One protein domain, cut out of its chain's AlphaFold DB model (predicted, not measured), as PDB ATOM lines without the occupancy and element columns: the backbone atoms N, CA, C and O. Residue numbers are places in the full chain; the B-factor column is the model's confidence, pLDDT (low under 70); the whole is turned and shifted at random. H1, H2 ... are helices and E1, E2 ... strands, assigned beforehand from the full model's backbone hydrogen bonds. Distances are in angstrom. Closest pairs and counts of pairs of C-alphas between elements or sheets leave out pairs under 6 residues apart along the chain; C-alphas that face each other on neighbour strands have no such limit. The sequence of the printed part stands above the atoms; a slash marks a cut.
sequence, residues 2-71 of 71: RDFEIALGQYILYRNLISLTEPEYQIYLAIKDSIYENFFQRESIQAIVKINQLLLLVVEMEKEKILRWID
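This is residues 2 to 71 of the 71 residues of the protein "FdxN element excision controlling factor protein" of Microcystis panniformis FACHB-1757 (UniProt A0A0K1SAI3). What is the picture? A small three-stranded sheet has short helix H2 packed over it; long helix H1 only grazes it and H3 lies off it. What builds it? The 70 printed residues, mixed in class, include H1 E1 H2 H3 E2 E3 in that order; the mixed sheet runs E1, E2, E3. How large is it? Compact: radius of gyration of the C-alphas 12.5 A, spans 34 by 28 by 20 A.

What meets the sheet first? H1, residues 2 to 21, only grazes it with residues 7 to 11. How do strands pair? E1, residues 29 to 32, is parallel to E2, residues 56 to 60, with N 31 and O 57 2.9 A apart. E2 and E3, residues 65 to 70, form an antiparallel hairpin, with N 58 and O 68 2.9 A apart. And the other helices? H2, residues 33 to 40, is on the sheet at a height of 9.2 A. H3, residues 43 to 51, is close to but not clearly touching H2, about perpendicular at 88 degrees; the closest C-alphas, of Phe 40 and Gln 46, are 6.1 A apart. In H1, H2 and H3 every O i to N i+4 pair is within hydrogen-bond range.

Where does H1 begin? C-alpha 2 is at (1.533, 2.829, 14.446); H1 is 28.7 A long. Where does E3 end? C-alpha 70 is at (-5.484, 24.109, 14.501).

Is it cut? The printed part has no cut, and no link is long. Is confidence low anywhere? No printed residue is under 70.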
ATOM      1  N   ARG A   2       2.503   3.572  13.619       96.06
ATOM      2  CA  ARG A   2       1.533   2.829  14.446       96.06
ATOM      3  C   ARG A   2       0.759   3.694  15.453       96.06
ATOM      4  O   ARG A   2      -0.461   3.619  15.495       96.06
ATOM      5  N   ASP A   3       1.443   4.552  16.209       96.12
ATOM      6  CA  ASP A   3       0.767   5.424  17.188       96.12
ATOM      7  C   ASP A   3      -0.189   6.420  16.523       96.12
ATOM      8  O   ASP A   3      -1.263   6.695  17.047       96.12
ATOM      9  N   PHE A   4       0.168   6.918  15.335       96.94
ATOM     10  CA  PHE A   4      -0.695   7.802  14.556       96.94
ATOM     11  C   PHE A   4      -1.904   7.057  13.983       96.94
ATOM     12  O   PHE A   4      -3.004   7.587  14.032       96.94
ATOM     13  N   GLU A   5      -1.733   5.827  13.493       97.19
ATOM     14  CA  GLU A   5      -2.845   4.985  13.024       97.19
ATOM     15  C   GLU A   5      -3.855   4.722  14.150       97.19
ATOM     16  O   GLU A   5      -5.062   4.856  13.947       97.19
ATOM     17  N   ILE A   6      -3.361   4.417  15.354       98.25
ATOM     18  CA  ILE A   6      -4.197   4.216  16.543       98.25
ATOM     19  C   ILE A   6      -4.905   5.521  16.930       98.25
ATOM     20  O   ILE A   6      -6.123   5.519  17.108       98.25
ATOM     21  N   ALA A   7      -4.171   6.633  17.020       97.94
ATOM     22  CA  ALA A   7      -4.732   7.932  17.386       97.94
ATOM     23  C   ALA A   7      -5.782   8.415  16.375       97.94
ATOM     24  O   ALA A   7      -6.837   8.905  16.769       97.94
ATOM     25  N   LEU A   8      -5.530   8.230  15.076       98.00
ATOM     26  CA  LEU A   8      -6.463   8.568  14.006       98.00
ATOM     27  C   LEU A   8      -7.748   7.738  14.104       98.00
ATOM     28  O   LEU A   8      -8.844   8.293  14.033       98.00
ATOM     29  N   GLY A   9      -7.624   6.424  14.314       98.19
ATOM     30  CA  GLY A   9      -8.776   5.543  14.501       98.19
ATOM     31  C   GLY A   9      -9.617   5.930  15.720       98.19
ATOM     32  O   GLY A   9     -10.838   6.042  15.616       98.19
ATOM     33  N   GLN A  10      -8.969   6.202  16.857       98.31
ATOM     34  CA  GLN A  10      -9.637   6.672  18.075       98.31
ATOM     35  C   GLN A  10     -10.332   8.019  17.857       98.31
ATOM     36  O   GLN A  10     -11.495   8.169  18.225       98.31
ATOM     37  N   TYR A  11      -9.657   8.977  17.218       98.12
ATOM     38  CA  TYR A  11     -10.215  10.296  16.934       98.12
ATOM     39  C   TYR A  11     -11.494  10.202  16.098       98.12
ATOM     40  O   TYR A  11     -12.514  10.774  16.473       98.12
ATOM     41  N   ILE A  12     -11.468   9.440  14.998       97.81
ATOM     42  CA  ILE A  12     -12.640   9.261  14.131       97.81
ATOM     43  C   ILE A  12     -13.785   8.596  14.902       97.81
ATOM     44  O   ILE A  12     -14.921   9.060  14.822       97.81
ATOM     45  N   LEU A  13     -13.492   7.539  15.667       98.31
ATOM     46  CA  LEU A  13     -14.499   6.827  16.452       98.31
ATOM     47  C   LEU A  13     -15.184   7.754  17.463       98.31
ATOM     48  O   LEU A  13     -16.413   7.832  17.488       98.31
ATOM     49  N   TYR A  14     -14.405   8.471  18.273       97.62
ATOM     50  CA  TYR A  14     -14.959   9.350  19.298       97.62
ATOM     51  C   TYR A  14     -15.641  10.573  18.705       97.62
ATOM     52  O   TYR A  14     -16.708  10.941  19.183       97.62
ATOM     53  N   ARG A  15     -15.100  11.164  17.633       97.06
ATOM     54  CA  ARG A  15     -15.755  12.285  16.947       97.06
ATOM     55  C   ARG A  15     -17.138  11.888  16.459       97.06
ATOM     56  O   ARG A  15     -18.090  12.627  16.683       97.06
ATOM     57  N   ASN A  16     -17.256  10.715  15.843       96.94
ATOM     58  CA  ASN A  16     -18.542  10.220  15.369       96.94
ATOM     59  C   ASN A  16     -19.499   9.961  16.539       96.94
ATOM     60  O   ASN A  16     -20.651  10.376  16.478       96.94
ATOM     61  N   LEU A  17     -19.025   9.330  17.619       98.06
ATOM     62  CA  LEU A  17     -19.849   9.081  18.801       98.06
ATOM     63  C   LEU A  17     -20.374  10.388  19.414       98.06
ATOM     64  O   LEU A  17     -21.580  10.529  19.576       98.06
ATOM     65  N   ILE A  18     -19.491  11.355  19.678       97.44
ATOM     66  CA  ILE A  18     -19.863  12.653  20.256       97.44
ATOM     67  C   ILE A  18     -20.784  13.426  19.311       97.44
ATOM     68  O   ILE A  18     -21.778  13.969  19.766       97.44
ATOM     69  N   SER A  19     -20.559  13.394  17.993       95.69
ATOM     70  CA  SER A  19     -21.465  14.055  17.040       95.69
ATOM     71  C   SER A  19     -22.900  13.509  17.063       95.69
ATOM     72  O   SER A  19     -23.829  14.212  16.674       95.69
ATOM     73  N   LEU A  20     -23.085  12.260  17.508       97.31
ATOM     74  CA  LEU A  20     -24.396  11.624  17.633       97.31
ATOM     75  C   LEU A  20     -25.037  11.847  19.007       97.31
ATOM     76  O   LEU A  20     -26.262  11.830  19.095       97.31
ATOM     77  N   THR A  21     -24.239  12.000  20.068       97.56
ATOM     78  CA  THR A  21     -24.742  12.080  21.450       97.56
ATOM     79  C   THR A  21     -24.725  13.491  22.030       97.56
ATOM     80  O   THR A  21     -25.660  13.857  22.725       97.56
ATOM     81  N   GLU A  22     -23.680  14.267  21.752       97.31
ATOM     82  CA  GLU A  22     -23.361  15.562  22.369       97.31
ATOM     83  C   GLU A  22     -22.755  16.512  21.295       97.31
ATOM     84  O   GLU A  22     -21.563  16.847  21.340       97.31
ATOM     85  N   PRO A  23     -23.526  16.878  20.249       95.44
ATOM     86  CA  PRO A  23     -23.019  17.517  19.027       95.44
ATOM     87  C   PRO A  23     -22.433  18.923  19.222       95.44
ATOM     88  O   PRO A  23     -21.744  19.427  18.336       95.44
ATOM     89  N   GLU A  24     -22.699  19.573  20.351       97.00
ATOM     90  CA  GLU A  24     -22.119  20.862  20.724       97.00
ATOM     91  C   GLU A  24     -20.630  20.779  21.097       97.00
ATOM     92  O   GLU A  24     -19.946  21.804  21.108       97.00
ATOM     93  N   TYR A  25     -20.108  19.579  21.381       94.69
ATOM     94  CA  TYR A  25     -18.708  19.394  21.752       94.69
ATOM     95  C   TYR A  25     -17.833  19.072  20.541       94.69
ATOM     96  O   TYR A  25     -18.042  18.107  19.804       94.69
ATOM     97  N   GLN A  26     -16.769  19.858  20.388       93.56
ATOM     98  CA  GLN A  26     -15.752  19.669  19.360       93.56
ATOM     99  C   GLN A  26     -14.550  18.903  19.933       93.56
ATOM    100  O   GLN A  26     -14.014  19.258  20.984       93.56
ATOM    101  N   ILE A  27     -14.098  17.858  19.231       95.69
ATOM    102  CA  ILE A  27     -12.948  17.046  19.656       95.69
ATOM    103  C   ILE A  27     -11.671  17.517  18.971       95.69
ATOM    104  O   ILE A  27     -11.595  17.559  17.741       95.69
ATOM    105  N   TYR A  28     -10.632  17.728  19.775       97.62
ATOM    106  CA  TYR A  28      -9.269  17.977  19.318       97.62
ATOM    107  C   TYR A  28      -8.353  16.810  19.683       97.62
ATOM    108  O   TYR A  28      -8.431  16.254  20.780       97.62
ATOM    109  N   LEU A  29      -7.446  16.461  18.772       97.81
ATOM    110  CA  LEU A  29      -6.346  15.549  19.049       97.81
ATOM    111  C   LEU A  29      -5.172  16.343  19.634       97.81
ATOM    112  O   LEU A  29      -4.516  17.114  18.931       97.81
ATOM    113  N   ALA A  30      -4.901  16.147  20.923       97.50
ATOM    114  CA  ALA A  30      -3.770  16.783  21.586       97.50
ATOM    115  C   ALA A  30      -2.445  16.102  21.217       97.50
ATOM    116  O   ALA A  30      -2.308  14.881  21.323       97.50
ATOM    117  N   ILE A  31      -1.455  16.895  20.808       97.12
ATOM    118  CA  ILE A  31      -0.124  16.423  20.413       97.12
ATOM    119  C   ILE A  31       0.970  17.317  20.988       97.12
ATOM    120  O   ILE A  31       0.796  18.524  21.151       97.12
ATOM    121  N   LYS A  32       2.136  16.725  21.262       97.38
ATOM    122  CA  LYS A  32       3.315  17.484  21.692       97.38
ATOM    123  C   LYS A  32       3.809  18.386  20.562       97.38
ATOM    124  O   LYS A  32       3.809  17.977  19.400       97.38
ATOM    125  N   ASP A  33       4.314  19.556  20.914       97.06
ATOM    126  CA  ASP A  33       5.002  20.493  20.022       97.06
ATOM    127  C   ASP A  33       6.088  19.827  19.159       97.06
ATOM    128  O   ASP A  33       6.070  19.934  17.934       97.06
ATOM    129  N   SER A  34       6.955  19.023  19.768       96.75
ATOM    130  CA  SER A  34       7.995  18.256  19.072       96.75
ATOM    131  C   SER A  34       7.436  17.273  18.037       96.75
ATOM    132  O   SER A  34       8.056  17.052  16.996       96.75
ATOM    133  N   ILE A  35       6.264  16.681  18.284       97.19
ATOM    134  CA  ILE A  35       5.603  15.778  17.334       97.19
ATOM    135  C   ILE A  35       4.952  16.574  16.206       97.19
ATOM    136  O   ILE A  35       5.006  16.152  15.047       97.19
ATOM    137  N   TYR A  36       4.386  17.739  16.518       97.06
ATOM    138  CA  TYR A  36       3.846  18.625  15.502       97.06
ATOM    139  C   TYR A  36       4.926  19.030  14.487       97.06
ATOM    140  O   TYR A  36       4.734  18.820  13.291       97.06
ATOM    141  N   GLU A  37       6.082  19.500  14.963       96.50
ATOM    142  CA  GLU A  37       7.180  19.972  14.105       96.50
ATOM    143  C   GLU A  37       7.849  18.840  13.299       96.50
ATOM    144  O   GLU A  37       8.151  19.007  12.121       96.50
ATOM    145  N   ASN A  38       8.046  17.652  13.885       96.88
ATOM    146  CA  ASN A  38       8.819  16.578  13.236       96.88
ATOM    147  C   ASN A  38       7.981  15.574  12.415       96.88
ATOM    148  O   ASN A  38       8.509  14.869  11.542       96.88
ATOM    149  N   PHE A  39       6.686  15.440  12.722       97.44
ATOM    150  CA  PHE A  39       5.812  14.425  12.125       97.44
ATOM    151  C   PHE A  39       4.624  15.033  11.378       97.44
ATOM    152  O   PHE A  39       4.405  14.677  10.221       97.44
ATOM    153  N   PHE A  40       3.895  15.971  11.990       97.00
ATOM    154  CA  PHE A  40       2.711  16.573  11.363       97.00
ATOM    155  C   PHE A  40       3.042  17.617  10.290       97.00
ATOM    156  O   PHE A  40       2.163  17.943   9.502       97.00
ATOM    157  N   GLN A  41       4.291  18.090  10.187       96.69
ATOM    158  CA  GLN A  41       4.739  18.927   9.061       96.69
ATOM    159  C   GLN A  41       5.027  18.150   7.771       96.69
ATOM    160  O   GLN A  41       5.268  18.746   6.726       96.69
ATOM    161  N   ARG A  42       5.015  16.812   7.804       97.94
ATOM    162  CA  ARG A  42       5.240  16.001   6.601       97.94
ATOM    163  C   ARG A  42       4.028  16.111   5.683       97.94
ATOM    164  O   ARG A  42       2.915  15.838   6.126       97.94
ATOM    165  N   GLU A  43       4.246  16.409   4.404       98.00
ATOM    166  CA  GLU A  43       3.172  16.623   3.418       98.00
ATOM    167  C   GLU A  43       2.149  15.478   3.385       98.00
ATOM    168  O   GLU A  43       0.940  15.708   3.359       98.00
ATOM    169  N   SER A  44       2.619  14.229   3.461       96.75
ATOM    170  CA  SER A  44       1.744  13.055   3.497       96.75
ATOM    171  C   SER A  44       0.846  13.022   4.734       96.75
ATOM    172  O   SER A  44      -0.326  12.677   4.628       96.75
ATOM    173  N   ILE A  45       1.356  13.417   5.903       97.62
ATOM    174  CA  ILE A  45       0.573  13.472   7.140       97.62
ATOM    175  C   ILE A  45      -0.398  14.652   7.105       97.62
ATOM    176  O   ILE A  45      -1.562  14.474   7.458       97.62
ATOM    177  N   GLN A  46       0.024  15.817   6.606       97.44
ATOM    178  CA  GLN A  46      -0.862  16.973   6.418       97.44
ATOM    179  C   GLN A  46      -2.034  16.650   5.486       97.44
ATOM    180  O   GLN A  46      -3.173  17.022   5.773       97.44
ATOM    181  N   ALA A  47      -1.785  15.904   4.406       98.00
ATOM    182  CA  ALA A  47      -2.841  15.439   3.514       98.00
ATOM    183  C   ALA A  47      -3.862  14.560   4.254       98.00
ATOM    184  O   ALA A  47      -5.065  14.780   4.125       98.00
ATOM    185  N   ILE A  48      -3.402  13.610   5.077       97.50
ATOM    186  CA  ILE A  48      -4.290  12.747   5.871       97.50
ATOM    187  C   ILE A  48      -5.074  13.544   6.921       97.50
ATOM    188  O   ILE A  48      -6.275  13.311   7.068       97.50
ATOM    189  N   VAL A  49      -4.431  14.491   7.611       97.06
ATOM    190  CA  VAL A  49      -5.077  15.407   8.569       97.06
ATOM    191  C   VAL A  49      -6.205  16.176   7.889       97.06
ATOM    192  O   VAL A  49      -7.329  16.170   8.384       97.06
ATOM    193  N   LYS A  50      -5.939  16.753   6.711       97.31
ATOM    194  CA  LYS A  50      -6.927  17.512   5.938       97.31
ATOM    195  C   LYS A  50      -8.081  16.642   5.442       97.31
ATOM    196  O   LYS A  50      -9.236  17.024   5.598       97.31
ATOM    197  N   ILE A  51      -7.790  15.472   4.866       97.56
ATOM    198  CA  ILE A  51      -8.814  14.536   4.361       97.56
ATOM    199  C   ILE A  51      -9.784  14.140   5.474       97.56
ATOM    200  O   ILE A  51     -10.992  14.082   5.260       97.56
ATOM    201  N   ASN A  52      -9.251  13.877   6.665       96.62
ATOM    202  CA  ASN A  52     -10.041  13.419   7.795       96.62
ATOM    203  C   ASN A  52     -10.554  14.564   8.674       96.62
ATOM    204  O   ASN A  52     -11.235  14.266   9.652       96.62
ATOM    205  N   GLN A  53     -10.270  15.831   8.341       96.25
ATOM    206  CA  GLN A  53     -10.663  17.024   9.109       96.25
ATOM    207  C   GLN A  53     -10.254  16.900  10.586       96.25
ATOM    208  O   GLN A  53     -11.092  16.955  11.489       96.25
ATOM    209  N   LEU A  54      -8.977  16.586  10.822       97.25
ATOM    210  CA  LEU A  54      -8.435  16.460  12.172       97.25
ATOM    211  C   LEU A  54      -8.150  17.839  12.742       97.25
ATOM    212  O   LEU A  54      -7.275  18.544  12.249       97.25
ATOM    213  N   LEU A  55      -8.805  18.128  13.856       98.06
ATOM    214  CA  LEU A  55      -8.522  19.297  14.666       98.06
ATOM    215  C   LEU A  55      -7.404  18.957  15.650       98.06
ATOM    216  O   LEU A  55      -7.472  17.931  16.338       98.06
ATOM    217  N   LEU A  56      -6.368  19.790  15.720       98.06
ATOM    218  CA  LEU A  56      -5.177  19.529  16.529       98.06
ATOM    219  C   LEU A  56      -5.027  20.555  17.650       98.06
ATOM    220  O   LEU A  56      -5.194  21.757  17.448       98.06
ATOM    221  N   LEU A  57      -4.634  20.070  18.825       98.06
ATOM    222  CA  LEU A  57      -4.242  20.895  19.963       98.06
ATOM    223  C   LEU A  57      -2.755  20.673  20.241       98.06
ATOM    224  O   LEU A  57      -2.354  19.615  20.723       98.06
ATOM    225  N   VAL A  58      -1.920  21.660  19.926       98.00
ATOM    226  CA  VAL A  58      -0.471  21.548  20.130       98.00
ATOM    227  C   VAL A  58      -0.118  22.034  21.528       98.00
ATOM    228  O   VAL A  58      -0.389  23.188  21.867       98.00
ATOM    229  N   VAL A  59       0.519  21.174  22.321       97.81
ATOM    230  CA  VAL A  59       0.903  21.458  23.710       97.81
ATOM    231  C   VAL A  59       2.416  21.360  23.914       97.81
ATOM    232  O   VAL A  59       3.069  20.451  23.400       97.81
ATOM    233  N   GLU A  60       2.978  22.289  24.686       97.06
ATOM    234  CA  GLU A  60       4.353  22.199  25.191       97.06
ATOM    235  C   GLU A  60       4.308  21.487  26.544       97.06
ATOM    236  O   GLU A  60       3.790  22.028  27.521       97.06
ATOM    237  N   MET A  61       4.843  20.266  26.596       91.75
ATOM    238  CA  MET A  61       4.740  19.419  27.790       91.75
ATOM    239  C   MET A  61       5.542  19.959  28.973       91.75
ATOM    240  O   MET A  61       5.105  19.827  30.105       91.75
ATOM    241  N   GLU A  62       6.706  20.565  28.726       92.00
ATOM    242  CA  GLU A  62       7.596  21.034  29.800       92.00
ATOM    243  C   GLU A  62       7.016  22.217  30.576       92.00
ATOM    244  O   GLU A  62       7.262  22.359  31.770       92.00
ATOM    245  N   LYS A  63       6.249  23.074  29.895       94.50
ATOM    246  CA  LYS A  63       5.620  24.264  30.484       94.50
ATOM    247  C   LYS A  63       4.119  24.102  30.700       94.50
ATOM    248  O   LYS A  63       3.466  25.083  31.041       94.50
ATOM    249  N   GLU A  64       3.587  22.906  30.439       93.50
ATOM    250  CA  GLU A  64       2.167  22.555  30.554       93.50
ATOM    251  C   GLU A  64       1.228  23.598  29.928       93.50
ATOM    252  O   GLU A  64       0.213  23.988  30.505       93.50
ATOM    253  N   LYS A  65       1.578  24.085  28.732       95.88
ATOM    254  CA  LYS A  65       0.828  25.155  28.067       95.88
ATOM    255  C   LYS A  65       0.330  24.742  26.693       95.88
ATOM    256  O   LYS A  65       1.002  24.033  25.942       95.88
ATOM    257  N   ILE A  66      -0.837  25.267  26.343       97.50
ATOM    258  CA  ILE A  66      -1.368  25.187  24.987       97.50
ATOM    259  C   ILE A  66      -0.616  26.199  24.123       97.50
ATOM    260  O   ILE A  66      -0.568  27.385  24.445       97.50
ATOM    261  N   LEU A  67      -0.028  25.726  23.028       97.12
ATOM    262  CA  LEU A  67       0.639  26.575  22.047       97.12
ATOM    263  C   LEU A  67      -0.321  27.033  20.954       97.12
ATOM    264  O   LEU A  67      -0.308  28.204  20.585       97.12
ATOM    265  N   ARG A  68      -1.094  26.098  20.384       96.31
ATOM    266  CA  ARG A  68      -1.916  26.338  19.189       96.31
ATOM    267  C   ARG A  68      -3.153  25.445  19.164       96.31
ATOM    268  O   ARG A  68      -3.066  24.269  19.514       96.31
ATOM    269  N   TRP A  69      -4.242  26.008  18.654       97.69
ATOM    270  CA  TRP A  69      -5.417  25.296  18.156       97.69
ATOM    271  C   TRP A  69      -5.365  25.347  16.628       97.69
ATOM    272  O   TRP A  69      -5.058  26.405  16.074       97.69
ATOM    273  N   ILE A  70      -5.565  24.216  15.960       96.25
ATOM    274  CA  ILE A  70      -5.484  24.109  14.501       96.25
ATOM    275  C   ILE A  70      -6.736  23.404  14.003       96.25
ATOM    276  O   ILE A  70      -7.009  22.282  14.440       96.25
ATOM    277  N   ASP A  71      -7.422  24.067  13.073       92.31
ATOM    278  CA  ASP A  71      -8.639  23.599  12.411       92.31
ATOM    279  C   ASP A  71      -8.374  23.052  10.998       92.31
ATOM    280  O   ASP A  71      -7.481  23.597  10.300       92.31
TER     281      ASP A  71